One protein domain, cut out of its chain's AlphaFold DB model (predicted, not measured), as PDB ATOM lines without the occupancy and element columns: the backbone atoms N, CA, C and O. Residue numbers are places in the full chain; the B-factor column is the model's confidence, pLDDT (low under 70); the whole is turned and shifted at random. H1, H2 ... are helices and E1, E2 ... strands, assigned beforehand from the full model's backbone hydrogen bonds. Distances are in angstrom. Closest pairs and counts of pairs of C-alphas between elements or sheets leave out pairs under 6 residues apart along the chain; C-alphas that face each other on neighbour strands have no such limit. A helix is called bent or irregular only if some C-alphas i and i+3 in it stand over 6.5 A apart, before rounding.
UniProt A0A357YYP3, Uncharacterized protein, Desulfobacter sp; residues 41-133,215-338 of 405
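What this domain is: This is residues 41 to 133 and 215 to 338 of the 405 residues of an uncharacterized protein of Desulfobacter sp (UniProt A0A357YYP3). A twisted sheet of seven strands curls round the long helix H1 on one face, where H5 packs too, while H2 and H9 cover the other face, giving three layers. At one end of the longest axis H3 packs on H9 with short H4 near them, and at the opposite end H6, H7 and H8 make a small lobe by the first residues of H1; residues 331 to 338, of which 331 to 337 belong to H10, stick out far from that lobe, beyond the corner where H10 meets H9. The 217 printed residues have ten named helices and seven named strands, H1 E1 H2 H3 H4 E2 E3 E4 H5 E5 E6 H6 H7 H8 E7 H9 H10, a mixed class. The mixed sheet runs E1 E2 E3 E4 E7 E6 E5; the whole is compact, radius of gyration of the C-alphas 18.6 A, spanning 57 by 43 by 39 A.

How they stand to each other: H1, residues 41 to 60, is on the sheet. E1, residues 65 to 71, is antiparallel to E2, residues 109 to 117, with N 67 and O 114 3.1 A apart. H2, residues 72 to 81, is on the opposite face from H1. E2 and E3, residues 124 to 131, are a hairpin, with N 115 and O 127 2.9 A apart. E4, residues 216 to 221, is antiparallel to E3, N 128 to O 219 2.8 A, and parallel to E7, residues 305 to 313, N 218 to O 309 2.8 A. H5, residues 224 to 236, is irregular, with C-alphas 225 and 228 7.6 A apart; its height over the sheet is 8.6 A. H1 touches H5 with residues 55 to 59 alone, closest C-alphas Phe 59 and Thr 233, 6.3 A, at a steep tilt of 63 degrees. E5, residues 240 to 248, and E6, residues 254 to 262, are a hairpin, N 246 to O 256 2.8 A; E6 is antiparallel to E7, N 257 to O 310 2.7 A. E4, H5 and E5 form a split strand-helix-strand unit, two strands running the same way with others between, its crossover right-handed. H6, residues 265 to 269, touches H1, closest C-alphas Leu 268 and Ile 43, 6.7 A. H9, residues 315 to 324, stands up from the sheet and touches H3, residues 88 to 99, closest C-alphas Gly 324 and Leu 93, 6.2 A. Not every O i to N i+4 pair is within hydrogen-bond range in H1, 13 of 16, and H5, 7 of 9.

Where its parts are: H1 spans 28.1 A from C-alpha 41 at (18.608, 30.658, 23.992); E7 spans 25.5 A. H4 is residues 101 to 104, H7 276 to 282, H8 291 to 301. H10, residues 327 to 337, ends at (-5.491, 42.229, 35.075).

The domain as a whole: Residues 134 to 214 are not printed; C-alphas 133 and 215 are 8.2 A apart across the cut. No link printed whole is long, and no printed residue is under 70 in pLDDT.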
ATOM      1  N   SER A  41      19.769  31.545  24.126       94.50
ATOM      2  CA  SER A  41      18.608  30.658  23.992       94.50
ATOM      3  C   SER A  41      18.953  29.317  23.355       94.50
ATOM      4  O   SER A  41      18.298  28.313  23.644       94.50
ATOM      5  N   TYR A  42      19.969  29.294  22.493       96.88
ATOM      6  CA  TYR A  42      20.520  28.071  21.932       96.88
ATOM      7  C   TYR A  42      21.296  27.274  22.987       96.88
ATOM      8  O   TYR A  42      20.924  26.135  23.262       96.88
ATOM      9  N   ILE A  43      22.292  27.876  23.649       97.56
ATOM     10  CA  ILE A  43      23.110  27.171  24.650       97.56
ATOM     11  C   ILE A  43      22.279  26.698  25.840       97.56
ATOM     12  O   ILE A  43      22.519  25.599  26.333       97.56
ATOM     13  N   ALA A  44      21.250  27.460  26.239       97.12
ATOM     14  CA  ALA A  44      20.317  27.071  27.294       97.12
ATOM     15  C   ALA A  44      19.663  25.720  27.038       97.12
ATOM     16  O   ALA A  44      19.428  24.978  27.982       97.12
ATOM     17  N   ARG A  45      19.398  25.365  25.776       95.25
ATOM     18  CA  ARG A  45      18.809  24.064  25.425       95.25
ATOM     19  C   ARG A  45      19.774  22.911  25.655       95.25
ATOM     20  O   ARG A  45      19.318  21.824  25.984       95.25
ATOM     21  N   ILE A  46      21.068  23.156  25.471       96.81
ATOM     22  CA  ILE A  46      22.118  22.146  25.591       96.81
ATOM     23  C   ILE A  46      22.466  21.958  27.065       96.81
ATOM     24  O   ILE A  46      22.330  20.856  27.598       96.81
ATOM     25  N   TRP A  47      22.857  23.037  27.752       97.38
ATOM     26  CA  TRP A  47      23.351  22.919  29.120       97.38
ATOM     27  C   TRP A  47      22.249  22.522  30.104       97.38
ATOM     28  O   TRP A  47      22.530  21.747  31.012       97.38
ATOM     29  N   VAL A  48      20.990  22.959  29.925       97.44
ATOM     30  CA  VAL A  48      19.909  22.565  30.852       97.44
ATOM     31  C   VAL A  48      19.583  21.086  30.718       97.44
ATOM     32  O   VAL A  48      19.253  20.426  31.702       97.44
ATOM     33  N   GLU A  49      19.687  20.540  29.505       96.62
ATOM     34  CA  GLU A  49      19.474  19.120  29.282       96.62
ATOM     35  C   GLU A  49      20.600  18.302  29.897       96.62
ATOM     36  O   GLU A  49      20.312  17.326  30.586       96.62
ATOM     37  N   PHE A  50      21.845  18.724  29.685       96.69
ATOM     38  CA  PHE A  50      23.008  18.101  30.300       96.69
ATOM     39  C   PHE A  50      22.911  18.116  31.830       96.69
ATOM     40  O   PHE A  50      22.991  17.062  32.457       96.69
ATOM     41  N   PHE A  51      22.620  19.282  32.416       97.25
ATOM     42  CA  PHE A  51      22.389  19.447  33.850       97.25
ATOM     43  C   PHE A  51      21.282  18.513  34.355       97.25
ATOM     44  O   PHE A  51      21.473  17.783  35.323       97.25
ATOM     45  N   THR A  52      20.130  18.493  33.679       96.94
ATOM     46  CA  THR A  52      18.974  17.709  34.132       96.94
ATOM     47  C   THR A  52      19.248  16.210  34.042       96.94
ATOM     48  O   THR A  52      18.887  15.473  34.956       96.94
ATOM     49  N   LYS A  53      19.905  15.746  32.969       96.38
ATOM     50  CA  LYS A  53      20.290  14.336  32.816       96.38
ATOM     51  C   LYS A  53      21.319  13.916  33.859       96.38
ATOM     52  O   LYS A  53      21.164  12.849  34.442       96.38
ATOM     53  N   GLU A  54      22.311  14.758  34.145       96.00
ATOM     54  CA  GLU A  54      23.304  14.466  35.179       96.00
ATOM     55  C   GLU A  54      22.672  14.404  36.572       96.00
ATOM     56  O   GLU A  54      22.896  13.444  37.310       96.00
ATOM     57  N   LEU A  55      21.823  15.378  36.912       96.31
ATOM     58  CA  LEU A  55      21.079  15.384  38.169       96.31
ATOM     59  C   LEU A  55      20.212  14.126  38.313       96.31
ATOM     60  O   LEU A  55      20.231  13.468  39.354       96.31
ATOM     61  N   ALA A  56      19.495  13.755  37.252       94.75
ATOM     62  CA  ALA A  56      18.657  12.566  37.228       94.75
ATOM     63  C   ALA A  56      19.496  11.282  37.406       94.75
ATOM     64  O   ALA A  56      19.174  10.441  38.247       94.75
ATOM     65  N   ARG A  57      20.622  11.162  36.693       95.06
ATOM     66  CA  ARG A  57      21.560  10.037  36.804       95.06
ATOM     67  C   ARG A  57      22.110   9.883  38.219       95.06
ATOM     68  O   ARG A  57      22.117   8.777  38.752       95.06
ATOM     69  N   ARG A  58      22.522  10.984  38.852       95.38
ATOM     70  CA  ARG A  58      23.060  10.988  40.223       95.38
ATOM     71  C   ARG A  58      22.013  10.637  41.270       95.38
ATOM     72  O   ARG A  58      22.306   9.876  42.187       95.38
ATOM     73  N   PHE A  59      20.802  11.170  41.136       95.56
ATOM     74  CA  PHE A  59      19.764  10.971  42.142       95.56
ATOM     75  C   PHE A  59      19.087   9.599  42.032       95.56
ATOM     76  O   PHE A  59      18.938   8.899  43.037       95.56
ATOM     77  N   TYR A  60      18.691   9.199  40.819       91.56
ATOM     78  CA  TYR A  60      17.939   7.964  40.577       91.56
ATOM     79  C   TYR A  60      18.823   6.768  40.192       91.56
ATOM     80  O   TYR A  60      18.317   5.648  40.134       91.56
ATOM     81  N   GLY A  61      20.118   6.978  39.926       91.38
ATOM     82  CA  GLY A  61      21.074   5.917  39.587       91.38
ATOM     83  C   GLY A  61      20.944   5.363  38.165       91.38
ATOM     84  O   GLY A  61      21.438   4.272  37.898       91.38
ATOM     85  N   LYS A  62      20.252   6.068  37.262       90.69
ATOM     86  CA  LYS A  62      20.009   5.638  35.874       90.69
ATOM     87  C   LYS A  62      19.802   6.815  34.928       90.69
ATOM     88  O   LYS A  62      19.349   7.884  35.348       90.69
ATOM     89  N   ASP A  63      20.099   6.590  33.651       92.31
ATOM     90  CA  ASP A  63      19.905   7.568  32.580       92.31
ATOM     91  C   ASP A  63      18.424   7.763  32.256       92.31
ATOM     92  O   ASP A  63      17.641   6.812  32.272       92.31
ATOM     93  N   CYS A  64      18.026   9.010  31.991       94.69
ATOM     94  CA  CYS A  64      16.653   9.356  31.635       94.69
ATOM     95  C   CYS A  64      16.502   9.641  30.140       94.69
ATOM     96  O   CYS A  64      17.385  10.201  29.479       94.69
ATOM     97  N   LEU A  65      15.328   9.294  29.626       96.00
ATOM     98  CA  LEU A  65      14.880   9.652  28.292       96.00
ATOM     99  C   LEU A  65      14.201  11.021  28.326       96.00
ATOM    100  O   LEU A  65      13.716  11.482  29.365       96.00
ATOM    101  N   SER A  66      14.177  11.696  27.179       97.00
ATOM    102  CA  SER A  66      13.507  12.984  27.055       97.00
ATOM    103  C   SER A  66      12.953  13.225  25.657       97.00
ATOM    104  O   SER A  66      13.512  12.772  24.659       97.00
ATOM    105  N   PHE A  67      11.868  13.995  25.575       96.75
ATOM    106  CA  PHE A  67      11.355  14.518  24.309       96.75
ATOM    107  C   PHE A  67      10.947  15.984  24.444       96.75
ATOM    108  O   PHE A  67      10.683  16.488  25.538       96.75
ATOM    109  N   SER A  68      10.935  16.697  23.317       96.12
ATOM    110  CA  SER A  68      10.581  18.118  23.291       96.12
ATOM    111  C   SER A  68       9.069  18.308  23.358       96.12
ATOM    112  O   SER A  68       8.340  17.727  22.558       96.12
ATOM    113  N   ALA A  69       8.611  19.197  24.235       96.06
ATOM    114  CA  ALA A  69       7.223  19.634  24.307       96.06
ATOM    115  C   ALA A  69       7.096  21.096  23.854       96.06
ATOM    116  O   ALA A  69       7.904  21.956  24.224       96.06
ATOM    117  N   LYS A  70       6.083  21.376  23.023       94.69
ATOM    118  CA  LYS A  70       5.829  22.707  22.436       94.69
ATOM    119  C   LYS A  70       4.546  23.377  22.929       94.69
ATOM    120  O   LYS A  70       4.387  24.592  22.769       94.69
ATOM    121  N   THR A  71       3.683  22.618  23.592       95.75
ATOM    122  CA  THR A  71       2.476  23.113  24.258       95.75
ATOM    123  C   THR A  71       2.374  22.539  25.665       95.75
ATOM    124  O   THR A  71       2.985  21.512  25.982       95.75
ATOM    125  N   LYS A  72       1.611  23.211  26.529       95.06
ATOM    126  CA  LYS A  72       1.262  22.693  27.854       95.06
ATOM    127  C   LYS A  72       0.413  21.424  27.762       95.06
ATOM    128  O   LYS A  72       0.542  20.572  28.629       95.06
ATOM    129  N   GLY A  73      -0.373  21.262  26.700       96.81
ATOM    130  CA  GLY A  73      -1.142  20.054  26.410       96.81
ATOM    131  C   GLY A  73      -0.255  18.819  26.335       96.81
ATOM    132  O   GLY A  73      -0.501  17.876  27.065       96.81
ATOM    133  N   MET A  74       0.860  18.864  25.592       97.31
ATOM    134  CA  MET A  74       1.802  17.732  25.522       97.31
ATOM    135  C   MET A  74       2.333  17.307  26.901       97.31
ATOM    136  O   MET A  74       2.509  16.120  27.160       97.31
ATOM    137  N   LEU A  75       2.589  18.276  27.788       96.50
ATOM    138  CA  LEU A  75       2.996  18.013  29.169       96.50
ATOM    139  C   LEU A  75       1.872  17.366  29.977       96.50
ATOM    140  O   LEU A  75       2.088  16.344  30.626       96.50
ATOM    141  N   LYS A  76       0.686  17.971  29.944       96.69
ATOM    142  CA  LYS A  76      -0.479  17.511  30.701       96.69
ATOM    143  C   LYS A  76      -0.896  16.117  30.235       96.69
ATOM    144  O   LYS A  76      -1.010  15.224  31.063       96.69
ATOM    145  N   ASP A  77      -0.979  15.899  28.926       97.12
ATOM    146  CA  ASP A  77      -1.303  14.615  28.299       97.12
ATOM    147  C   ASP A  77      -0.309  13.513  28.711       97.12
ATOM    148  O   ASP A  77      -0.720  12.399  29.032       97.12
ATOM    149  N   PHE A  78       0.994  13.817  28.777       96.88
ATOM    150  CA  PHE A  78       1.987  12.849  29.254       96.88
ATOM    151  C   PHE A  78       1.801  12.515  30.740       96.88
ATOM    152  O   PHE A  78       1.801  11.343  31.112       96.88
ATOM    153  N   ALA A  79       1.601  13.531  31.583       95.88
ATOM    154  CA  ALA A  79       1.444  13.350  33.024       95.88
ATOM    155  C   ALA A  79       0.166  12.578  33.398       95.88
ATOM    156  O   ALA A  79       0.199  11.783  34.335       95.88
ATOM    157  N   VAL A  80      -0.945  12.774  32.672       95.94
ATOM    158  CA  VAL A  80      -2.196  12.032  32.925       95.94
ATOM    159  C   VAL A  80      -2.159  10.607  32.384       95.94
ATOM    160  O   VAL A  80      -2.760   9.721  32.983       95.94
ATOM    161  N   LYS A  81      -1.442  10.368  31.278       95.62
ATOM    162  CA  LYS A  81      -1.286   9.029  30.694       95.62
ATOM    163  C   LYS A  81      -0.359   8.140  31.525       95.62
ATOM    164  O   LYS A  81      -0.502   6.920  31.509       95.62
ATOM    165  N   HIS A  82       0.587   8.747  32.241       94.31
ATOM    166  CA  HIS A  82       1.621   8.051  33.002       94.31
ATOM    167  C   HIS A  82       1.692   8.550  34.456       94.31
ATOM    168  O   HIS A  82       2.702   9.144  34.855       94.31
ATOM    169  N   PRO A  83       0.628   8.354  35.261       93.19
ATOM    170  CA  PRO A  83       0.622   8.821  36.636       93.19
ATOM    171  C   PRO A  83       1.618   8.032  37.491       93.19
ATOM    172  O   PRO A  83       1.651   6.805  37.437       93.19
ATOM    173  N   ALA A  84       2.406   8.729  38.317       90.56
ATOM    174  CA  ALA A  84       3.361   8.074  39.216       90.56
ATOM    175  C   ALA A  84       2.656   7.236  40.300       90.56
ATOM    176  O   ALA A  84       3.166   6.205  40.731       90.56
ATOM    177  N   TYR A  85       1.479   7.691  40.728       92.56
ATOM    178  CA  TYR A  85       0.537   6.981  41.585       92.56
ATOM    179  C   TYR A  85      -0.857   7.585  41.405       92.56
ATOM    180  O   TYR A  85      -1.014   8.688  40.872       92.56
ATOM    181  N   THR A  86      -1.879   6.878  41.881       92.81
ATOM    182  CA  THR A  86      -3.266   7.337  41.836       92.81
ATOM    183  C   THR A  86      -3.840   7.478  43.242       92.81
ATOM    184  O   THR A  86      -3.576   6.693  44.146       92.81
ATOM    185  N   THR A  87      -4.638   8.524  43.427       96.25
ATOM    186  CA  THR A  87      -5.472   8.758  44.611       96.25
ATOM    187  C   THR A  87      -6.873   9.135  44.130       96.25
ATOM    188  O   THR A  87      -7.008   9.602  42.995       96.25
ATOM    189  N   PRO A  88      -7.925   9.056  44.969       97.38
ATOM    190  CA  PRO A  88      -9.266   9.495  44.568       97.38
ATOM    191  C   PRO A  88      -9.310  10.951  44.080       97.38
ATOM    192  O   PRO A  88     -10.159  11.332  43.274       97.38
ATOM    193  N   ARG A  89      -8.398  11.802  44.567       95.62
ATOM    194  CA  ARG A  89      -8.261  13.176  44.081       95.62
ATOM    195  C   ARG A  89      -7.621  13.222  42.695       95.62
ATOM    196  O   ARG A  89      -8.205  13.852  41.819       95.62
ATOM    197  N   ILE A  90      -6.496  12.536  42.493       96.94
ATOM    198  CA  ILE A  90      -5.796  12.484  41.199       96.94
ATOM    199  C   ILE A  90      -6.703  11.903  40.112       96.94
ATOM    200  O   ILE A  90      -6.837  12.519  39.060       96.94
ATOM    201  N   THR A  91      -7.400  10.795  40.383       97.81
ATOM    202  CA  THR A  91      -8.334  10.182  39.427       97.81
ATOM    203  C   THR A  91      -9.413  11.173  38.995       97.81
ATOM    204  O   THR A  91      -9.591  11.398  37.805       97.81
ATOM    205  N   ARG A  92     -10.047  11.885  39.941       97.62
ATOM    206  CA  ARG A  92     -11.053  12.910  39.606       97.62
ATOM    207  C   ARG A  92     -10.500  14.055  38.756       97.62
ATOM    208  O   ARG A  92     -11.231  14.590  37.924       97.62
ATOM    209  N   LEU A  93      -9.255  14.472  38.991       97.44
ATOM    210  CA  LEU A  93      -8.612  15.524  38.200       97.44
ATOM    211  C   LEU A  93      -8.312  15.050  36.778       97.44
ATOM    212  O   LEU A  93      -8.616  15.771  35.831       97.44
ATOM    213  N   ILE A  94      -7.800  13.829  36.630       97.75
ATOM    214  CA  ILE A  94      -7.560  13.193  35.330       97.75
ATOM    215  C   ILE A  94      -8.881  13.024  34.564       97.75
ATOM    216  O   ILE A  94      -8.979  13.450  33.416       97.75
ATOM    217  N   ASP A  95      -9.936  12.523  35.212       97.69
ATOM    218  CA  ASP A  95     -11.261  12.364  34.599       97.69
ATOM    219  C   ASP A  95     -11.874  13.702  34.171       97.69
ATOM    220  O   ASP A  95     -12.598  13.787  33.178       97.69
ATOM    221  N   ARG A  96     -11.636  14.774  34.937       97.38
ATOM    222  CA  ARG A  96     -12.077  16.121  34.558       97.38
ATOM    223  C   ARG A  96     -11.279  16.639  33.365       97.38
ATOM    224  O   ARG A  96     -11.889  17.173  32.446       97.38
ATOM    225  N   TYR A  97      -9.960  16.460  33.367       97.62
ATOM    226  CA  TYR A  97      -9.095  16.849  32.255       97.62
ATOM    227  C   TYR A  97      -9.465  16.119  30.960       97.62
ATOM    228  O   TYR A  97      -9.510  16.741  29.909       97.62
ATOM    229  N   HIS A  98      -9.798  14.828  31.025       96.94
ATOM    230  CA  HIS A  98     -10.253  14.083  29.850       96.94
ATOM    231  C   HIS A  98     -11.623  14.532  29.338       96.94
ATOM    232  O   HIS A  98     -11.843  14.515  28.130       96.94
ATOM    233  N   ARG A  99     -12.539  14.934  30.230       97.44
ATOM    234  CA  ARG A  99     -13.872  15.421  29.839       97.44
ATOM    235  C   ARG A  99     -13.860  16.839  29.271       97.44
ATOM    236  O   ARG A  99     -14.624  17.104  28.354       97.44
ATOM    237  N   TYR A 100     -13.029  17.721  29.825       96.00
ATOM    238  CA  TYR A 100     -12.972  19.144  29.468       96.00
ATOM    239  C   TYR A 100     -11.520  19.624  29.323       96.00
ATOM    240  O   TYR A 100     -11.050  20.440  30.122       96.00
ATOM    241  N   PRO A 101     -10.752  19.086  28.365       94.38
ATOM    242  CA  PRO A 101      -9.329  19.396  28.240       94.38
ATOM    243  C   PRO A 101      -9.042  20.880  27.946       94.38
ATOM    244  O   PRO A 101      -7.959  21.377  28.275       94.38
ATOM    245  N   GLU A 102      -9.986  21.598  27.340       93.88
ATOM    246  CA  GLU A 102      -9.874  23.009  26.958       93.88
ATOM    247  C   GLU A 102      -9.800  23.949  28.173       93.88
ATOM    248  O   GLU A 102      -9.101  24.964  28.112       93.88
ATOM    249  N   ASP A 103     -10.404  23.567  29.305       93.62
ATOM    250  CA  ASP A 103     -10.412  24.334  30.566       93.62
ATOM    251  C   ASP A 103      -9.013  24.484  31.191       93.62
ATOM    252  O   ASP A 103      -8.802  25.241  32.141       93.62
ATOM    253  N   PHE A 104      -8.028  23.742  30.683       94.88
ATOM    254  CA  PHE A 104      -6.705  23.625  31.281       94.88
ATOM    255  C   PHE A 104      -5.614  24.248  30.418       94.88
ATOM    256  O   PHE A 104      -4.484  23.764  30.420       94.88
ATOM    257  N   TYR A 105      -5.907  25.320  29.676       94.88
ATOM    258  CA  TYR A 105      -4.902  26.117  28.952       94.88
ATOM    259  C   TYR A 105      -3.935  25.278  28.095       94.88
ATOM    260  O   TYR A 105      -2.755  25.621  27.950       94.88
ATOM    261  N   ARG A 106      -4.406  24.145  27.557       94.88
ATOM    262  CA  ARG A 106      -3.567  23.135  26.894       94.88
ATOM    263  C   ARG A 106      -2.821  23.687  25.680       94.88
ATOM    264  O   ARG A 106      -1.652  23.365  25.474       94.88
ATOM    265  N   GLU A 107      -3.429  24.630  24.969       94.56
ATOM    266  CA  GLU A 107      -2.822  25.291  23.811       94.56
ATOM    267  C   GLU A 107      -1.741  26.309  24.185       94.56
ATOM    268  O   GLU A 107      -1.110  26.900  23.310       94.56
ATOM    269  N   THR A 108      -1.470  26.504  25.482       93.06
ATOM    270  CA  THR A 108      -0.450  27.451  25.920       93.06
ATOM    271  C   THR A 108       0.921  27.058  25.372       93.06
ATOM    272  O   THR A 108       1.443  25.984  25.693       93.06
ATOM    273  N   PRO A 109       1.563  27.965  24.619       92.75
ATOM    274  CA  PRO A 109       2.998  28.032  24.429       92.75
ATOM    275  C   PRO A 109       3.909  27.427  25.520       92.75
ATOM    276  O   PRO A 109       4.222  28.093  26.505       92.75
ATOM    277  N   PHE A 110       4.479  26.239  25.281       92.25
ATOM    278  CA  PHE A 110       5.545  25.649  26.105       92.25
ATOM    279  C   PHE A 110       6.842  25.492  25.297       92.25
ATOM    280  O   PHE A 110       6.807  25.303  24.088       92.25
ATOM    281  N   ASP A 111       8.006  25.665  25.909       91.81
ATOM    282  CA  ASP A 111       9.281  25.413  25.230       91.81
ATOM    283  C   ASP A 111      10.220  24.732  26.209       91.81
ATOM    284  O   ASP A 111      10.823  25.381  27.062       91.81
ATOM    285  N   GLY A 112      10.259  23.409  26.135       95.25
ATOM    286  CA  GLY A 112      10.886  22.601  27.160       95.25
ATOM    287  C   GLY A 112      10.981  21.134  26.783       95.25
ATOM    288  O   GLY A 112      10.560  20.733  25.692       95.25
ATOM    289  N   LYS A 113      11.527  20.336  27.695       97.88
ATOM    290  CA  LYS A 113      11.583  18.879  27.567       97.88
ATOM    291  C   LYS A 113      10.839  18.209  28.707       97.88
ATOM    292  O   LYS A 113      10.807  18.726  29.820       97.88
ATOM    293  N   ILE A 114      10.249  17.065  28.397       98.12
ATOM    294  CA  ILE A 114       9.657  16.134  29.358       98.12
ATOM    295  C   ILE A 114      10.676  15.027  29.569       98.12
ATOM    296  O   ILE A 114      11.223  14.521  28.590       98.12
ATOM    297  N   TYR A 115      10.937  14.684  30.827       97.81
ATOM    298  CA  TYR A 115      11.906  13.667  31.213       97.81
ATOM    299  C   TYR A 115      11.193  12.496  31.871       97.81
ATOM    300  O   TYR A 115      10.270  12.686  32.671       97.81
ATOM    301  N   TYR A 116      11.640  11.287  31.549       96.88
ATOM    302  CA  TYR A 116      11.071  10.058  32.079       96.88
ATOM    303  C   TYR A 116      12.096   8.919  32.094       96.88
ATOM    304  O   TYR A 116      13.129   8.979  31.426       96.88
ATOM    305  N   TYR A 117      11.788   7.874  32.852       93.88
ATOM    306  CA  TYR A 117      12.468   6.582  32.783       93.88
ATOM    307  C   TYR A 117      11.562   5.537  32.148       93.88
ATOM    308  O   TYR A 117      10.339   5.636  32.256       93.88
ATOM    309  N   GLU A 118      12.150   4.507  31.554       90.50
ATOM    310  CA  GLU A 118      11.417   3.277  31.259       90.50
ATOM    311  C   GLU A 118      11.124   2.561  32.587       90.50
ATOM    312  O   GLU A 118      12.037   2.229  33.352       90.50
ATOM    313  N   GLY A 119       9.839   2.435  32.925       82.62
ATOM    314  CA  GLY A 119       9.378   1.561  34.002       82.62
ATOM    315  C   GLY A 119       9.165   0.135  33.495       82.62
ATOM    316  O   GLY A 119       9.395  -0.144  32.322       82.62
ATOM    317  N   GLN A 120       8.719  -0.765  34.378       78.81
ATOM    318  CA  GLN A 120       8.458  -2.164  34.004       78.81
ATOM    319  C   GLN A 120       7.340  -2.279  32.957       78.81
ATOM    320  O   GLN A 120       7.520  -2.980  31.969       78.81
ATOM    321  N   ASP A 121       6.249  -1.521  33.130       80.88
ATOM    322  CA  ASP A 121       5.091  -1.554  32.220       80.88
ATOM    323  C   ASP A 121       4.786  -0.198  31.569       80.88
ATOM    324  O   ASP A 121       4.219  -0.127  30.477       80.88
ATOM    325  N   VAL A 122       5.145   0.906  32.235       88.56
ATOM    326  CA  VAL A 122       4.850   2.266  31.771       88.56
ATOM    327  C   VAL A 122       6.020   3.218  32.025       88.56
ATOM    328  O   VAL A 122       6.754   3.051  33.002       88.56
ATOM    329  N   PRO A 123       6.195   4.253  31.182       93.19
ATOM    330  CA  PRO A 123       7.084   5.369  31.470       93.19
ATOM    331  C   PRO A 123       6.840   5.972  32.858       93.19
ATOM    332  O   PRO A 123       5.701   6.217  33.244       93.19
ATOM    333  N   VAL A 124       7.917   6.272  33.584       93.44
ATOM    334  CA  VAL A 124       7.860   6.973  34.872       93.44
ATOM    335  C   VAL A 124       8.244   8.426  34.655       93.44
ATOM    336  O   VAL A 124       9.397   8.730  34.348       93.44
ATOM    337  N   PHE A 125       7.281   9.327  34.812       95.81
ATOM    338  CA  PHE A 125       7.490  10.759  34.647       95.81
ATOM    339  C   PHE A 125       8.304  11.350  35.808       95.81
ATOM    340  O   PHE A 125       7.929  11.191  36.968       95.81
ATOM    341  N   ILE A 126       9.403  12.049  35.501       94.88
ATOM    342  CA  ILE A 126      10.307  12.598  36.532       94.88
ATOM    343  C   ILE A 126      10.357  14.118  36.578       94.88
ATOM    344  O   ILE A 126      10.832  14.683  37.560       94.88
ATOM    345  N   GLY A 127       9.885  14.797  35.535       96.50
ATOM    346  CA  GLY A 127       9.876  16.251  35.514       96.50
ATOM    347  C   GLY A 127      10.070  16.870  34.141       96.50
ATOM    348  O   GLY A 127      10.028  16.215  33.100       96.50
ATOM    349  N   THR A 128      10.278  18.180  34.144       97.69
ATOM    350  CA  THR A 128      10.371  18.998  32.939       97.69
ATOM    351  C   THR A 128      11.466  20.037  33.030       97.69
ATOM    352  O   THR A 128      11.817  20.498  34.113       97.69
ATOM    353  N   THR A 129      11.932  20.484  31.873       97.88
ATOM    354  CA  THR A 129      12.640  21.758  31.733       97.88
ATOM    355  C   THR A 129      11.767  22.739  30.968       97.88
ATOM    356  O   THR A 129      10.907  22.336  30.187       97.88
ATOM    357  N   ARG A 130      11.986  24.040  31.162       95.62
ATOM    358  CA  ARG A 130      11.336  25.116  30.410       95.62
ATOM    359  C   ARG A 130      12.308  26.263  30.190       95.62
ATOM    360  O   ARG A 130      12.920  26.750  31.132       95.62
ATOM    361  N   ILE A 131      12.333  26.797  28.978       95.44
ATOM    362  CA  ILE A 131      12.976  28.071  28.657       95.44
ATOM    363  C   ILE A 131      11.872  29.111  28.444       95.44
ATOM    364  O   ILE A 131      10.911  28.901  27.701       95.44
ATOM    365  N   LYS A 132      11.939  30.229  29.173       93.81
ATOM    366  CA  LYS A 132      10.937  31.296  29.092       93.81
ATOM    367  C   LYS A 132      10.964  31.900  27.691       93.81
ATOM    368  O   LYS A 132      12.002  32.338  27.213       93.81
ATOM    369  N   ARG A 133       9.802  31.974  27.045       92.12
ATOM    370  CA  ARG A 133       9.672  32.612  25.729       92.12
ATOM    371  C   ARG A 133       9.930  34.115  25.821       92.12
ATOM    372  O   ARG A 133       9.519  34.751  26.792       92.12
ATOM    373  N   ILE A 215      14.346  32.365  33.922       95.00
ATOM    374  CA  ILE A 215      14.298  32.185  32.461       95.00
ATOM    375  C   ILE A 215      14.349  30.702  32.137       95.00
ATOM    376  O   ILE A 215      13.423  30.192  31.494       95.00
ATOM    377  N   VAL A 216      15.392  30.026  32.611       97.44
ATOM    378  CA  VAL A 216      15.528  28.577  32.536       97.44
ATOM    379  C   VAL A 216      15.020  27.978  33.840       97.44
ATOM    380  O   VAL A 216      15.487  28.333  34.918       97.44
ATOM    381  N   GLY A 217      14.024  27.104  33.722       96.88
ATOM    382  CA  GLY A 217      13.399  26.420  34.844       96.88
ATOM    383  C   GLY A 217      13.485  24.909  34.686       96.88
ATOM    384  O   GLY A 217      13.303  24.390  33.583       96.88
ATOM    385  N   VAL A 218      13.708  24.208  35.790       97.94
ATOM    386  CA  VAL A 218      13.636  22.751  35.907       97.94
ATOM    387  C   VAL A 218      12.590  22.443  36.971       97.94
ATOM    388  O   VAL A 218      12.663  22.979  38.065       97.94
ATOM    389  N   LYS A 219      11.596  21.611  36.676       97.69
ATOM    390  CA  LYS A 219      10.604  21.152  37.659       97.69
ATOM    391  C   LYS A 219      10.727  19.647  37.782       97.69
ATOM    392  O   LYS A 219      10.510  18.956  36.791       97.69
ATOM    393  N   VAL A 220      11.085  19.155  38.958       97.44
ATOM    394  CA  VAL A 220      11.327  17.735  39.233       97.44
ATOM    395  C   VAL A 220      10.273  17.180  40.176       97.44
ATOM    396  O   VAL A 220       9.808  17.869  41.087       97.44
ATOM    397  N   ILE A 221       9.910  15.923  39.943       96.69
ATOM    398  CA  ILE A 221       8.928  15.199  40.737       96.69
ATOM    399  C   ILE A 221       9.673  14.312  41.728       96.69
ATOM    400  O   ILE A 221      10.265  13.290  41.371       96.69
ATOM    401  N   VAL A 222       9.663  14.739  42.987       96.62
ATOM    402  CA  VAL A 222      10.332  14.062  44.094       96.62
ATOM    403  C   VAL A 222       9.360  13.995  45.262       96.62
ATOM    404  O   VAL A 222       8.793  15.006  45.677       96.62
ATOM    405  N   GLU A 223       9.168  12.792  45.791       95.44
ATOM    406  CA  GLU A 223       8.328  12.577  46.971       95.44
ATOM    407  C   GLU A 223       8.987  13.163  48.227       95.44
ATOM    408  O   GLU A 223      10.217  13.251  48.311       95.44
ATOM    409  N   GLN A 224       8.161  13.620  49.174       92.62
ATOM    410  CA  GLN A 224       8.592  14.448  50.312       92.62
ATOM    411  C   GLN A 224       9.676  13.785  51.169       92.62
ATOM    412  O   GLN A 224      10.616  14.448  51.603       92.62
ATOM    413  N   ASP A 225       9.588  12.470  51.347       94.44
ATOM    414  CA  ASP A 225      10.550  11.642  52.081       94.44
ATOM    415  C   ASP A 225      11.966  11.673  51.480       94.44
ATOM    416  O   ASP A 225      12.943  11.358  52.159       94.44
ATOM    417  N   ARG A 226      12.105  12.093  50.216       95.69
ATOM    418  CA  ARG A 226      13.381  12.142  49.490       95.69
ATOM    419  C   ARG A 226      13.874  13.555  49.184       95.69
ATOM    420  O   ARG A 226      14.915  13.694  48.541       95.69
ATOM    421  N   HIS A 227      13.179  14.602  49.639       94.81
ATOM    422  CA  HIS A 227      13.566  15.998  49.373       94.81
ATOM    423  C   HIS A 227      14.958  16.334  49.919       94.81
ATOM    424  O   HIS A 227      15.766  16.902  49.186       94.81
ATOM    425  N   SER A 228      15.280  15.928  51.153       94.50
ATOM    426  CA  SER A 228      16.598  16.186  51.760       94.50
ATOM    427  C   SER A 228      17.731  15.555  50.950       94.50
ATOM    428  O   SER A 228      18.656  16.251  50.537       94.50
ATOM    429  N   ARG A 229      17.594  14.269  50.600       96.31
ATOM    430  CA  ARG A 229      18.550  13.554  49.741       96.31
ATOM    431  C   ARG A 229      18.697  14.214  48.365       96.31
ATOM    432  O   ARG A 229      19.782  14.213  47.783       96.31
ATOM    433  N   PHE A 230      17.613  14.754  47.810       96.62
ATOM    434  CA  PHE A 230      17.659  15.442  46.519       96.62
ATOM    435  C   PHE A 230      18.479  16.735  46.599       96.62
ATOM    436  O   PHE A 230      19.324  16.981  45.740       96.62
ATOM    437  N   ILE A 231      18.294  17.523  47.660       95.81
ATOM    438  CA  ILE A 231      19.079  18.740  47.910       95.81
ATOM    439  C   ILE A 231      20.557  18.397  48.153       95.81
ATOM    440  O   ILE A 231      21.432  19.046  47.584       95.81
ATOM    441  N   GLU A 232      20.853  17.345  48.919       95.88
ATOM    442  CA  GLU A 232      22.223  16.835  49.094       95.88
ATOM    443  C   GLU A 232      22.861  16.443  47.755       95.88
ATOM    444  O   GLU A 232      24.022  16.757  47.501       95.88
ATOM    445  N   THR A 233      22.085  15.819  46.864       96.00
ATOM    446  CA  THR A 233      22.554  15.458  45.520       96.00
ATOM    447  C   THR A 233      22.912  16.699  44.704       96.00
ATOM    448  O   THR A 233      23.944  16.696  44.042       96.00
ATOM    449  N   ILE A 234      22.112  17.769  44.780       95.62
ATOM    450  CA  ILE A 234      22.422  19.049  44.120       95.62
ATOM    451  C   ILE A 234      23.719  19.645  44.671       95.62
ATOM    452  O   ILE A 234      24.575  20.049  43.891       95.62
ATOM    453  N   ASN A 235      23.890  19.666  45.994       94.81
ATOM    454  CA  ASN A 235      25.096  20.210  46.627       94.81
ATOM    455  C   ASN A 235      26.361  19.402  46.286       94.81
ATOM    456  O   ASN A 235      27.460  19.948  46.290       94.81
ATOM    457  N   ALA A 236      26.213  18.110  45.981       95.06
ATOM    458  CA  ALA A 236      27.308  17.244  45.554       95.06
ATOM    459  C   ALA A 236      27.602  17.313  44.041       95.06
ATOM    460  O   ALA A 236      28.601  16.746  43.586       95.06
ATOM    461  N   LEU A 237      26.753  17.967  43.235       94.81
ATOM    462  CA  LEU A 237      26.994  18.113  41.800       94.81
ATOM    463  C   LEU A 237      28.143  19.089  41.541       94.81
ATOM    464  O   LEU A 237      28.134  20.238  41.979       94.81
ATOM    465  N   LYS A 238      29.124  18.641  40.752       92.75
ATOM    466  CA  LYS A 238      30.249  19.481  40.334       92.75
ATOM    467  C   LYS A 238      29.741  20.709  39.569       92.75
ATOM    468  O   LYS A 238      28.933  20.578  38.651       92.75
ATOM    469  N   GLY A 239      30.265  21.876  39.937       94.00
ATOM    470  CA  GLY A 239      29.940  23.152  39.307       94.00
ATOM    471  C   GLY A 239      28.536  23.665  39.615       94.00
ATOM    472  O   GLY A 239      28.038  24.519  38.897       94.00
ATOM    473  N   CYS A 240      27.868  23.140  40.647       96.44
ATOM    474  CA  CYS A 240      26.587  23.654  41.125       96.44
ATOM    475  C   CYS A 240      26.776  24.364  42.465       96.44
ATOM    476  O   CYS A 240      27.411  23.834  43.370       96.44
ATOM    477  N   THR A 241      26.183  25.546  42.611       96.62
ATOM    478  CA  THR A 241      26.103  26.273  43.883       96.62
ATOM    479  C   THR A 241      24.653  26.649  44.154       96.62
ATOM    480  O   THR A 241      24.006  27.304  43.333       96.62
ATOM    481  N   LEU A 242      24.130  26.238  45.309       96.56
ATOM    482  CA  LEU A 242      22.812  26.661  45.770       96.56
ATOM    483  C   LEU A 242      22.888  28.111  46.265       96.56
ATOM    484  O   LEU A 242      23.598  28.404  47.222       96.56
ATOM    485  N   ILE A 243      22.148  29.006  45.613       96.44
ATOM    486  CA  ILE A 243      22.118  30.441  45.927       96.44
ATOM    487  C   ILE A 243      20.981  30.766  46.891       96.44
ATOM    488  O   ILE A 243      21.149  31.550  47.819       96.44
ATOM    489  N   GLU A 244      19.810  30.176  46.663       96.50
ATOM    490  CA  GLU A 244      18.591  30.501  47.400       96.50
ATOM    491  C   GLU A 244      17.688  29.270  47.489       96.50
ATOM    492  O   GLU A 244      17.607  28.485  46.539       96.50
ATOM    493  N   LYS A 245      17.003  29.116  48.625       96.38
ATOM    494  CA  LYS A 245      15.978  28.096  48.859       96.38
ATOM    495  C   LYS A 245      14.742  28.771  49.448       96.38
ATOM    496  O   LYS A 245      14.814  29.337  50.534       96.38
ATOM    497  N   GLU A 246      13.614  28.635  48.767       96.06
ATOM    498  CA  GLU A 246      12.308  29.122  49.205       96.06
ATOM    499  C   GLU A 246      11.332  27.942  49.316       96.06
ATOM    500  O   GLU A 246      11.182  27.147  48.386       96.06
ATOM    501  N   GLU A 247      10.671  27.803  50.465       94.62
ATOM    502  CA  GLU A 247       9.639  26.786  50.678       94.62
ATOM    503  C   GLU A 247       8.250  27.419  50.604       94.62
ATOM    504  O   GLU A 247       7.923  28.331  51.362       94.62
ATOM    505  N   HIS A 248       7.400  26.887  49.730       91.69
ATOM    506  CA  HIS A 248       6.004  27.285  49.629       91.69
ATOM    507  C   HIS A 248       5.104  26.238  50.281       91.69
ATOM    508  O   HIS A 248       5.231  25.043  50.007       91.69
ATOM    509  N   LYS A 249       4.179  26.699  51.130       88.69
ATOM    510  CA  LYS A 249       3.150  25.878  51.780       88.69
ATOM    511  C   LYS A 249       1.784  26.547  51.632       88.69
ATOM    512  O   LYS A 249       1.676  27.766  51.745       88.69
ATOM    513  N   GLY A 250       0.739  25.753  51.403       87.19
ATOM    514  CA  GLY A 250      -0.646  26.217  51.311       87.19
ATOM    515  C   GLY A 250      -1.297  25.820  49.991       87.19
ATOM    516  O   GLY A 250      -1.380  24.642  49.659       87.19
ATOM    517  N   ILE A 251      -1.790  26.806  49.230       80.44
ATOM    518  CA  ILE A 251      -2.459  26.555  47.938       80.44
ATOM    519  C   ILE A 251      -1.483  25.985  46.899       80.44
ATOM    520  O   ILE A 251      -1.903  25.242  46.018       80.44
ATOM    521  N   TYR A 252      -0.201  26.332  47.011       84.56
ATOM    522  CA  TYR A 252       0.887  25.845  46.174       84.56
ATOM    523  C   TYR A 252       1.995  25.319  47.088       84.56
ATOM    524  O   TYR A 252       2.538  26.091  47.880       84.56
ATOM    525  N   ASN A 253       2.308  24.024  46.980       91.62
ATOM    526  CA  ASN A 253       3.376  23.389  47.748       91.62
ATOM    527  C   ASN A 253       4.528  23.016  46.813       91.62
ATOM    528  O   ASN A 253       4.356  22.226  45.884       91.62
ATOM    529  N   ALA A 254       5.694  23.606  47.050       94.44
ATOM    530  CA  ALA A 254       6.923  23.297  46.330       94.44
ATOM    531  C   ALA A 254       8.132  23.862  47.079       94.44
ATOM    532  O   ALA A 254       8.000  24.810  47.855       94.44
ATOM    533  N   ILE A 255       9.313  23.323  46.791       96.75
ATOM    534  CA  ILE A 255      10.590  23.936  47.160       96.75
ATOM    535  C   ILE A 255      11.176  24.554  45.894       96.75
ATOM    536  O   ILE A 255      11.485  23.831  44.945       96.75
ATOM    537  N   ASN A 256      11.326  25.872  45.875       96.88
ATOM    538  CA  ASN A 256      11.986  26.587  44.794       96.88
ATOM    539  C   ASN A 256      13.444  26.830  45.180       96.88
ATOM    540  O   ASN A 256      13.743  27.385  46.234       96.88
ATOM    541  N   LEU A 257      14.354  26.414  44.314       97.31
ATOM    542  CA  LEU A 257      15.784  26.612  44.456       97.31
ATOM    543  C   LEU A 257      16.277  27.523  43.340       97.31
ATOM    544  O   LEU A 257      15.875  27.384  42.183       97.31
ATOM    545  N   ARG A 258      17.214  28.404  43.673       97.31
ATOM    546  CA  ARG A 258      18.011  29.137  42.692       97.31
ATOM    547  C   ARG A 258      19.417  28.576  42.698       97.31
ATOM    548  O   ARG A 258      20.072  28.559  43.738       97.31
ATOM    549  N   ILE A 259      19.863  28.104  41.543       97.12
ATOM    550  CA  ILE A 259      21.139  27.403  41.399       97.12
ATOM    551  C   ILE A 259      22.009  28.196  40.434       97.12
ATOM    552  O   ILE A 259      21.562  28.502  39.328       97.12
ATOM    553  N   ALA A 260      23.238  28.502  40.841       97.25
ATOM    554  CA  ALA A 260      24.302  28.900  39.931       97.25
ATOM    555  C   ALA A 260      24.995  27.637  39.411       97.25
ATOM    556  O   ALA A 260      25.339  26.744  40.189       97.25
ATOM    557  N   TYR A 261      25.156  27.552  38.097       97.50
ATOM    558  CA  TYR A 261      25.750  26.419  37.411       97.50
ATOM    559  C   TYR A 261      26.906  26.889  36.535       97.50
ATOM    560  O   TYR A 261      26.726  27.791  35.712       97.50
ATOM    561  N   ASP A 262      28.072  26.274  36.710       97.50
ATOM    562  CA  ASP A 262      29.240  26.486  35.865       97.50
ATOM    563  C   ASP A 262      28.897  26.072  34.436       97.50
ATOM    564  O   ASP A 262      28.447  24.954  34.162       97.50
ATOM    565  N   LEU A 263      29.097  26.998  33.507       97.06
ATOM    566  CA  LEU A 263      28.783  26.799  32.110       97.06
ATOM    567  C   LEU A 263      29.674  25.673  31.553       97.06
ATOM    568  O   LEU A 263      30.900  25.805  31.569       97.06
ATOM    569  N   PRO A 264      29.107  24.582  31.002       96.69
ATOM    570  CA  PRO A 264      29.899  23.472  30.481       96.69
ATOM    571  C   PRO A 264      30.488  23.843  29.109       96.69
ATOM    572  O   PRO A 264      29.993  23.417  28.066       96.69
ATOM    573  N   ARG A 265      31.528  24.686  29.097       95.69
ATOM    574  CA  ARG A 265      32.103  25.295  27.884       95.69
ATOM    575  C   ARG A 265      32.557  24.260  26.862       95.69
ATOM    576  O   ARG A 265      32.178  24.386  25.703       95.69
ATOM    577  N   ASP A 266      33.260  23.217  27.296       95.38
ATOM    578  CA  ASP A 266      33.740  22.151  26.408       95.38
ATOM    579  C   ASP A 266      32.578  21.447  25.697       95.38
ATOM    580  O   ASP A 266      32.635  21.164  24.501       95.38
ATOM    581  N   LEU A 267      31.473  21.207  26.412       96.56
ATOM    582  CA  LEU A 267      30.266  20.643  25.811       96.56
ATOM    583  C   LEU A 267      29.693  21.598  24.760       96.56
ATOM    584  O   LEU A 267      29.358  21.163  23.662       96.56
ATOM    585  N   LEU A 268      29.575  22.885  25.086       97.69
ATOM    586  CA  LEU A 268      28.982  23.889  24.204       97.69
ATOM    587  C   LEU A 268      29.827  24.137  22.947       97.69
ATOM    588  O   LEU A 268      29.282  24.174  21.849       97.69
ATOM    589  N   GLN A 269      31.151  24.223  23.077       96.06
ATOM    590  CA  GLN A 269      32.071  24.398  21.946       96.06
ATOM    591  C   GLN A 269      31.990  23.241  20.942       96.06
ATOM    592  O   GLN A 269      32.076  23.465  19.737       96.06
ATOM    593  N   ASN A 270      31.753  22.018  21.424       96.25
ATOM    594  CA  ASN A 270      31.551  20.839  20.579       96.25
ATOM    595  C   ASN A 270      30.149  20.759  19.945       96.25
ATOM    596  O   ASN A 270      29.888  19.871  19.138       96.25
ATOM    597  N   HIS A 271      29.243  21.677  20.293       96.56
ATOM    598  CA  HIS A 271      27.880  21.736  19.768       96.56
ATOM    599  C   HIS A 271      27.557  23.142  19.240       96.56
ATOM    600  O   HIS A 271      26.673  23.813  19.780       96.56
ATOM    601  N   PRO A 272      28.244  23.616  18.184       96.25
ATOM    602  CA  PRO A 272      27.875  24.870  17.544       96.25
ATOM    603  C   PRO A 272      26.509  24.754  16.833       96.25
ATOM    604  O   PRO A 272      26.109  23.653  16.419       96.25
ATOM    605  N   PRO A 273      25.782  25.879  16.649       96.19
ATOM    606  CA  PRO A 273      24.511  25.888  15.929       96.19
ATOM    607  C   PRO A 273      24.642  25.268  14.534       96.19
ATOM    608  O   PRO A 273      25.311  25.814  13.668       96.19
ATOM    609  N   SER A 274      23.953  24.151  14.306       94.69
ATOM    610  CA  SER A 274      24.006  23.382  13.057       94.69
ATOM    611  C   SER A 274      22.613  22.907  12.621       94.69
ATOM    612  O   SER A 274      21.641  22.984  13.387       94.69
ATOM    613  N   GLY A 275      22.494  22.466  11.362       94.69
ATOM    614  CA  GLY A 275      21.242  21.992  10.761       94.69
ATOM    615  C   GLY A 275      20.087  22.978  10.961       94.69
ATOM    616  O   GLY A 275      20.230  24.183  10.746       94.69
ATOM    617  N   ARG A 276      18.960  22.487  11.489       94.06
ATOM    618  CA  ARG A 276      17.768  23.304  11.777       94.06
ATOM    619  C   ARG A 276      18.053  24.530  12.655       94.06
ATOM    620  O   ARG A 276      17.359  25.537  12.538       94.06
ATOM    621  N   TYR A 277      19.028  24.473  13.567       94.81
ATOM    622  CA  TYR A 277      19.356  25.630  14.404       94.81
ATOM    623  C   TYR A 277      20.080  26.717  13.612       94.81
ATOM    624  O   TYR A 277      19.747  27.888  13.780       94.81
ATOM    625  N   ALA A 278      20.996  26.336  12.720       95.44
ATOM    626  CA  ALA A 278      21.639  27.268  11.798       95.44
ATOM    627  C   ALA A 278      20.604  27.907  10.853       95.44
ATOM    628  O   ALA A 278      20.578  29.125  10.713       95.44
ATOM    629  N   GLU A 279      19.660  27.125  10.316       96.06
ATOM    630  CA  GLU A 279      18.551  27.652   9.501       96.06
ATOM    631  C   GLU A 279      17.693  28.678  10.259       96.06
ATOM    632  O   GLU A 279      17.322  29.719   9.717       96.06
ATOM    633  N   ILE A 280      17.368  28.405  11.529       95.25
ATOM    634  CA  ILE A 280      16.625  29.349  12.376       95.25
ATOM    635  C   ILE A 280      17.431  30.633  12.584       95.25
ATOM    636  O   ILE A 280      16.853  31.715  12.548       95.25
ATOM    637  N   MET A 281      18.740  30.528  12.809       96.25
ATOM    638  CA  MET A 281      19.616  31.685  12.991       96.25
ATOM    639  C   MET A 281      19.714  32.511  11.704       96.25
ATOM    640  O   MET A 281      19.565  33.730  11.753       96.25
ATOM    641  N   SER A 282      19.847  31.864  10.545       95.88
ATOM    642  CA  SER A 282      19.827  32.529   9.238       95.88
ATOM    643  C   SER A 282      18.532  33.316   9.019       95.88
ATOM    644  O   SER A 282      18.572  34.509   8.727       95.88
ATOM    645  N   LYS A 283      17.370  32.713   9.318       95.25
ATOM    646  CA  LYS A 283      16.060  33.398   9.276       95.25
ATOM    647  C   LYS A 283      15.944  34.585  10.242       95.25
ATOM    648  O   LYS A 283      15.034  35.395  10.102       95.25
ATOM    649  N   ARG A 284      16.847  34.695  11.220       95.75
ATOM    650  CA  ARG A 284      16.952  35.813  12.172       95.75
ATOM    651  C   ARG A 284      18.056  36.810  11.798       95.75
ATOM    652  O   ARG A 284      18.418  37.660  12.611       95.75
ATOM    653  N   GLY A 285      18.593  36.716  10.582       94.62
ATOM    654  CA  GLY A 285      19.596  37.637  10.049       94.62
ATOM    655  C   GLY A 285      21.029  37.334  10.485       94.62
ATOM    656  O   GLY A 285      21.850  38.249  10.530       94.62
ATOM    657  N   PHE A 286      21.338  36.088  10.858       96.06
ATOM    658  CA  PHE A 286      22.722  35.657  11.066       96.06
ATOM    659  C   PHE A 286      23.344  35.188   9.754       96.06
ATOM    660  O   PHE A 286      22.734  34.431   9.001       96.06
ATOM    661  N   ASP A 287      24.589  35.594   9.538       94.56
ATOM    662  CA  ASP A 287      25.443  35.051   8.491       94.56
ATOM    663  C   ASP A 287      25.886  33.628   8.866       94.56
ATOM    664  O   ASP A 287      26.472  33.417   9.934       94.56
ATOM    665  N   LEU A 288      25.569  32.660   8.002       93.62
ATOM    666  CA  LEU A 288      25.882  31.245   8.198       93.62
ATOM    667  C   LEU A 288      27.384  30.969   8.119       93.62
ATOM    668  O   LEU A 288      27.861  30.102   8.850       93.62
ATOM    669  N   ASP A 289      28.130  31.737   7.329       94.50
ATOM    670  CA  ASP A 289      29.573  31.532   7.170       94.50
ATOM    671  C   ASP A 289      30.333  31.965   8.431       94.50
ATOM    672  O   ASP A 289      31.375  31.412   8.785       94.50
ATOM    673  N   GLN A 290      29.772  32.918   9.180       95.38
ATOM    674  CA  GLN A 290      30.373  33.453  10.403       95.38
ATOM    675  C   GLN A 290      29.777  32.886  11.692       95.38
ATOM    676  O   GLN A 290      30.301  33.165  12.775       95.38
ATOM    677  N   ILE A 291      28.682  32.121  11.629       95.56
ATOM    678  CA  ILE A 291      27.916  31.765  12.829       95.56
ATOM    679  C   ILE A 291      28.742  30.960  13.835       95.56
ATOM    680  O   ILE A 291      28.666  31.239  15.029       95.56
ATOM    681  N   HIS A 292      29.576  30.027  13.372       95.81
ATOM    682  CA  HIS A 292      30.446  29.233  14.244       95.81
ATOM    683  C   HIS A 292      31.519  30.094  14.917       95.81
ATOM    684  O   HIS A 292      31.719  29.997  16.127       95.81
ATOM    685  N   HIS A 293      32.183  30.973  14.159       96.44
ATOM    686  CA  HIS A 293      33.193  31.874  14.713       96.44
ATOM    687  C   HIS A 293      32.577  32.820  15.753       96.44
ATOM    688  O   HIS A 293      33.079  32.930  16.870       96.44
ATOM    689  N   ARG A 294      31.440  33.446  15.424       96.75
ATOM    690  CA  ARG A 294      30.716  34.347  16.333       96.75
ATOM    691  C   ARG A 294      30.217  33.622  17.577       96.75
ATOM    692  O   ARG A 294      30.322  34.167  18.669       96.75
ATOM    693  N   TYR A 295      29.721  32.396  17.428       98.06
ATOM    694  CA  TYR A 295      29.302  31.551  18.542       98.06
ATOM    695  C   TYR A 295      30.458  31.246  19.504       98.06
ATOM    696  O   TYR A 295      30.308  31.407  20.713       98.06
ATOM    697  N   ASN A 296      31.628  30.874  18.982       97.19
ATOM    698  CA  ASN A 296      32.796  30.590  19.813       97.19
ATOM    699  C   ASN A 296      33.315  31.844  20.522       97.19
ATOM    700  O   ASN A 296      33.554  31.802  21.725       97.19
ATOM    701  N   THR A 297      33.408  32.977  19.823       97.19
ATOM    702  CA  THR A 297      33.757  34.266  20.444       97.19
ATOM    703  C   THR A 297      32.764  34.644  21.541       97.19
ATOM    704  O   THR A 297      33.164  35.054  22.629       97.19
ATOM    705  N   PHE A 298      31.469  34.450  21.284       98.00
ATOM    706  CA  PHE A 298      30.404  34.701  22.247       98.00
ATOM    707  C   PHE A 298      30.546  33.842  23.508       98.00
ATOM    708  O   PHE A 298      30.387  34.361  24.613       98.00
ATOM    709  N   LEU A 299      30.858  32.550  23.357       97.62
ATOM    710  CA  LEU A 299      31.129  31.671  24.491       97.62
ATOM    711  C   LEU A 299      32.344  32.167  25.273       97.62
ATOM    712  O   LEU A 299      32.225  32.394  26.471       97.62
ATOM    713  N   THR A 300      33.482  32.372  24.610       96.31
ATOM    714  CA  THR A 300      34.747  32.750  25.257       96.31
ATOM    715  C   THR A 300      34.649  34.061  26.035       96.31
ATOM    716  O   THR A 300      35.221  34.167  27.112       96.31
ATOM    717  N   ALA A 301      33.909  35.048  25.524       96.56
ATOM    718  CA  ALA A 301      33.744  36.344  26.181       96.56
ATOM    719  C   ALA A 301      32.653  36.368  27.271       96.56
ATOM    720  O   ALA A 301      32.509  37.376  27.957       96.56
ATOM    721  N   GLY A 302      31.837  35.316  27.382       96.56
ATOM    722  CA  GLY A 302      30.718  35.270  28.324       96.56
ATOM    723  C   GLY A 302      31.135  34.911  29.749       96.56
ATOM    724  O   GLY A 302      32.173  34.297  29.967       96.56
ATOM    725  N   GLU A 303      30.278  35.239  30.709       96.56
ATOM    726  CA  GLU A 303      30.373  34.854  32.121       96.56
ATOM    727  C   GLU A 303      30.475  33.322  32.297       96.56
ATOM    728  O   GLU A 303      29.903  32.554  31.519       96.56
ATOM    729  N   ASP A 304      31.183  32.871  33.339       96.12
ATOM    730  CA  ASP A 304      31.436  31.442  33.603       96.12
ATOM    731  C   ASP A 304      30.242  30.688  34.179       96.12
ATOM    732  O   ASP A 304      30.224  29.461  34.154       96.12
ATOM    733  N   GLN A 305      29.239  31.400  34.691       95.69
ATOM    734  CA  GLN A 305      28.089  30.798  35.349       95.69
ATOM    735  C   GLN A 305      26.780  31.236  34.703       95.69
ATOM    736  O   GLN A 305      26.648  32.335  34.162       95.69
ATOM    737  N   VAL A 306      25.774  30.375  34.809       96.56
ATOM    738  CA  VAL A 306      24.369  30.639  34.478       96.56
ATOM    739  C   VAL A 306      23.503  30.291  35.671       96.56
ATOM    740  O   VAL A 306      23.823  29.377  36.425       96.56
ATOM    741  N   HIS A 307      22.405  31.015  35.869       96.81
ATOM    742  CA  HIS A 307      21.468  30.693  36.941       96.81
ATOM    743  C   HIS A 307      20.209  30.025  36.394       96.81
ATOM    744  O   HIS A 307      19.709  30.385  35.320       96.81
ATOM    745  N   LEU A 308      19.667  29.077  37.152       97.19
ATOM    746  CA  LEU A 308      18.380  28.451  36.871       97.19
ATOM    747  C   LEU A 308      17.491  28.392  38.114       97.19
ATOM    748  O   LEU A 308      17.970  28.353  39.248       97.19
ATOM    749  N   GLU A 309      16.189  28.339  37.866       97.81
ATOM    750  CA  GLU A 309      15.184  27.994  38.867       97.81
ATOM    751  C   GLU A 309      14.967  26.476  38.842       97.81
ATOM    752  O   GLU A 309      14.695  25.903  37.786       97.81
ATOM    753  N   LEU A 310      15.071  25.815  39.993       97.94
ATOM    754  CA  LEU A 310      14.724  24.409  40.159       97.94
ATOM    755  C   LEU A 310      13.566  24.284  41.150       97.94
ATOM    756  O   LEU A 310      13.674  24.699  42.292       97.94
ATOM    757  N   ILE A 311      12.464  23.682  40.720       97.62
ATOM    758  CA  ILE A 311      11.250  23.488  41.512       97.62
ATOM    759  C   ILE A 311      11.123  22.007  41.857       97.62
ATOM    760  O   ILE A 311      11.033  21.169  40.962       97.62
ATOM    761  N   ILE A 312      11.071  21.694  43.147       97.75
ATOM    762  CA  ILE A 312      10.827  20.350  43.669       97.75
ATOM    763  C   ILE A 312       9.377  20.281  44.145       97.75
ATOM    764  O   ILE A 312       8.962  21.061  45.004       97.75
ATOM    765  N   CYS A 313       8.608  19.336  43.616       96.62
ATOM    766  CA  CYS A 313       7.261  19.029  44.097       96.62
ATOM    767  C   CYS A 313       7.018  17.515  44.055       96.62
ATOM    768  O   CYS A 313       7.674  16.811  43.292       96.62
ATOM    769  N   ASN A 314       6.072  17.001  44.841       96.19
ATOM    770  CA  ASN A 314       5.606  15.620  44.659       96.19
ATOM    771  C   ASN A 314       4.648  15.528  43.455       96.19
ATOM    772  O   ASN A 314       4.260  16.546  42.866       96.19
ATOM    773  N   PHE A 315       4.264  14.310  43.068       95.81
ATOM    774  CA  PHE A 315       3.380  14.123  41.912       95.81
ATOM    775  C   PHE A 315       1.974  14.716  42.124       95.81
ATOM    776  O   PHE A 315       1.417  15.316  41.204       95.81
ATOM    777  N   ASN A 316       1.409  14.615  43.330       95.25
ATOM    778  CA  ASN A 316       0.106  15.196  43.653       95.25
ATOM    779  C   ASN A 316       0.086  16.726  43.472       95.25
ATOM    780  O   ASN A 316      -0.787  17.255  42.788       95.25
ATOM    781  N   ASP A 317       1.076  17.432  44.019       95.38
ATOM    782  CA  ASP A 317       1.231  18.884  43.890       95.38
ATOM    783  C   ASP A 317       1.496  19.287  42.431       95.38
ATOM    784  O   ASP A 317       0.975  20.300  41.954       95.38
ATOM    785  N   PHE A 318       2.243  18.467  41.678       96.00
ATOM    786  CA  PHE A 318       2.400  18.661  40.238       96.00
ATOM    787  C   PHE A 318       1.035  18.636  39.529       96.00
ATOM    788  O   PHE A 318       0.693  19.597  38.834       96.00
ATOM    789  N   ILE A 319       0.240  17.584  39.738       96.19
ATOM    790  CA  ILE A 319      -1.077  17.409  39.112       96.19
ATOM    791  C   ILE A 319      -2.046  18.525  39.520       96.19
ATOM    792  O   ILE A 319      -2.695  19.113  38.653       96.19
ATOM    793  N   GLU A 320      -2.099  18.893  40.800       95.00
ATOM    794  CA  GLU A 320      -2.922  20.014  41.273       95.00
ATOM    795  C   GLU A 320      -2.515  21.343  40.615       95.00
ATOM    796  O   GLU A 320      -3.374  22.135  40.211       95.00
ATOM    797  N   SER A 321      -1.208  21.581  40.453       93.50
ATOM    798  CA  SER A 321      -0.703  22.811  39.835       93.50
ATOM    799  C   SER A 321      -1.029  22.912  38.341       93.50
ATOM    800  O   SER A 321      -1.348  24.003  37.868       93.50
ATOM    801  N   GLU A 322      -0.992  21.796  37.605       94.69
ATOM    802  CA  GLU A 322      -1.140  21.780  36.145       94.69
ATOM    803  C   GLU A 322      -2.585  21.543  35.678       94.69
ATOM    804  O   GLU A 322      -3.031  22.208  34.743       94.69
ATOM    805  N   ILE A 323      -3.317  20.614  36.302       94.25
ATOM    806  CA  ILE A 323      -4.689  20.231  35.911       94.25
ATOM    807  C   ILE A 323      -5.698  20.274  37.070       94.25
ATOM    808  O   ILE A 323      -6.848  19.879  36.911       94.25
ATOM    809  N   GLY A 324      -5.298  20.758  38.248       90.75
ATOM    810  CA  GLY A 324      -6.224  21.087  39.333       90.75
ATOM    811  C   GLY A 324      -6.764  22.506  39.198       90.75
ATOM    812  O   GLY A 324      -7.963  22.710  39.001       90.75
ATOM    813  N   LYS A 325      -5.864  23.489  39.313       85.50
ATOM    814  CA  LYS A 325      -6.196  24.928  39.286       85.50
ATOM    815  C   LYS A 325      -5.480  25.719  38.188       85.50
ATOM    816  O   LYS A 325      -5.606  26.936  38.176       85.50
ATOM    817  N   SER A 326      -4.689  25.067  37.329       89.38
ATOM    818  CA  SER A 326      -3.853  25.746  36.319       89.38
ATOM    819  C   SER A 326      -3.085  26.940  36.913       89.38
ATOM    820  O   SER A 326      -3.105  28.056  36.394       89.38
ATOM    821  N   MET A 327      -2.469  26.723  38.082       88.12
ATOM    822  CA  MET A 327      -2.064  27.798  39.000       88.12
ATOM    823  C   MET A 327      -1.089  28.785  38.357       88.12
ATOM    824  O   MET A 327      -1.108  29.981  38.655       88.12
ATOM    825  N   HIS A 328      -0.208  28.284  37.489       86.75
ATOM    826  CA  HIS A 328       0.779  29.110  36.813       86.75
ATOM    827  C   HIS A 328       0.121  30.034  35.783       86.75
ATOM    828  O   HIS A 328       0.476  31.210  35.727       86.75
ATOM    829  N   GLU A 329      -0.829  29.537  34.993       91.31
ATOM    830  CA  GLU A 329      -1.560  30.316  33.994       91.31
ATOM    831  C   GLU A 329      -2.500  31.338  34.647       91.31
ATOM    832  O   GLU A 329      -2.445  32.517  34.295       91.31
ATOM    833  N   GLU A 330      -3.258  30.934  35.668       90.88
ATOM    834  CA  GLU A 330      -4.142  31.835  36.420       90.88
ATOM    835  C   GLU A 330      -3.359  32.982  37.062       90.88
ATOM    836  O   GLU A 330      -3.675  34.155  36.862       90.88
ATOM    837  N   ARG A 331      -2.236  32.678  37.730       87.62
ATOM    838  CA  ARG A 331      -1.357  33.710  38.303       87.62
ATOM    839  C   ARG A 331      -0.868  34.694  37.239       87.62
ATOM    840  O   ARG A 331      -0.731  35.883  37.522       87.62
ATOM    841  N   ILE A 332      -0.577  34.224  36.023       87.44
ATOM    842  CA  ILE A 332      -0.165  35.093  34.912       87.44
ATOM    843  C   ILE A 332      -1.300  36.041  34.513       87.44
ATOM    844  O   ILE A 332      -1.027  37.217  34.268       87.44
ATOM    845  N   LEU A 333      -2.536  35.550  34.435       88.44
ATOM    846  CA  LEU A 333      -3.706  36.354  34.082       88.44
ATOM    847  C   LEU A 333      -4.039  37.374  35.172       88.44
ATOM    848  O   LEU A 333      -4.167  38.557  34.857       88.44
ATOM    849  N   THR A 334      -4.046  36.977  36.447       87.00
ATOM    850  CA  THR A 334      -4.230  37.905  37.575       87.00
ATOM    851  C   THR A 334      -3.182  39.020  37.550       87.00
ATOM    852  O   THR A 334      -3.520  40.196  37.646       87.00
ATOM    853  N   GLN A 335      -1.908  38.683  37.312       83.25
ATOM    854  CA  GLN A 335      -0.818  39.664  37.170       83.25
ATOM    855  C   GLN A 335      -0.948  40.585  35.946       83.25
ATOM    856  O   GLN A 335      -0.207  41.565  35.825       83.25
ATOM    857  N   ARG A 336      -1.786  40.236  34.967       83.56
ATOM    858  CA  ARG A 336      -2.067  41.085  33.803       83.56
ATOM    859  C   ARG A 336      -3.259  41.993  34.051       83.56
ATOM    860  O   ARG A 336      -3.188  43.134  33.609       83.56
ATOM    861  N   ALA A 337      -4.286  41.487  34.729       81.56
ATOM    862  CA  ALA A 337      -5.491  42.229  35.075       81.56
ATOM    863  C   ALA A 337      -5.218  43.296  36.149       81.56
ATOM    864  O   ALA A 337      -5.624  44.442  35.995       81.56
ATOM    865  N   ASN A 338      -4.454  42.950  37.187       74.81
ATOM    866  CA  ASN A 338      -4.255  43.808  38.358       74.81
ATOM    867  C   ASN A 338      -3.017  44.701  38.208       74.81
ATOM    868  O   ASN A 338      -2.027  44.532  38.920       74.81
TER     869      ASN A 338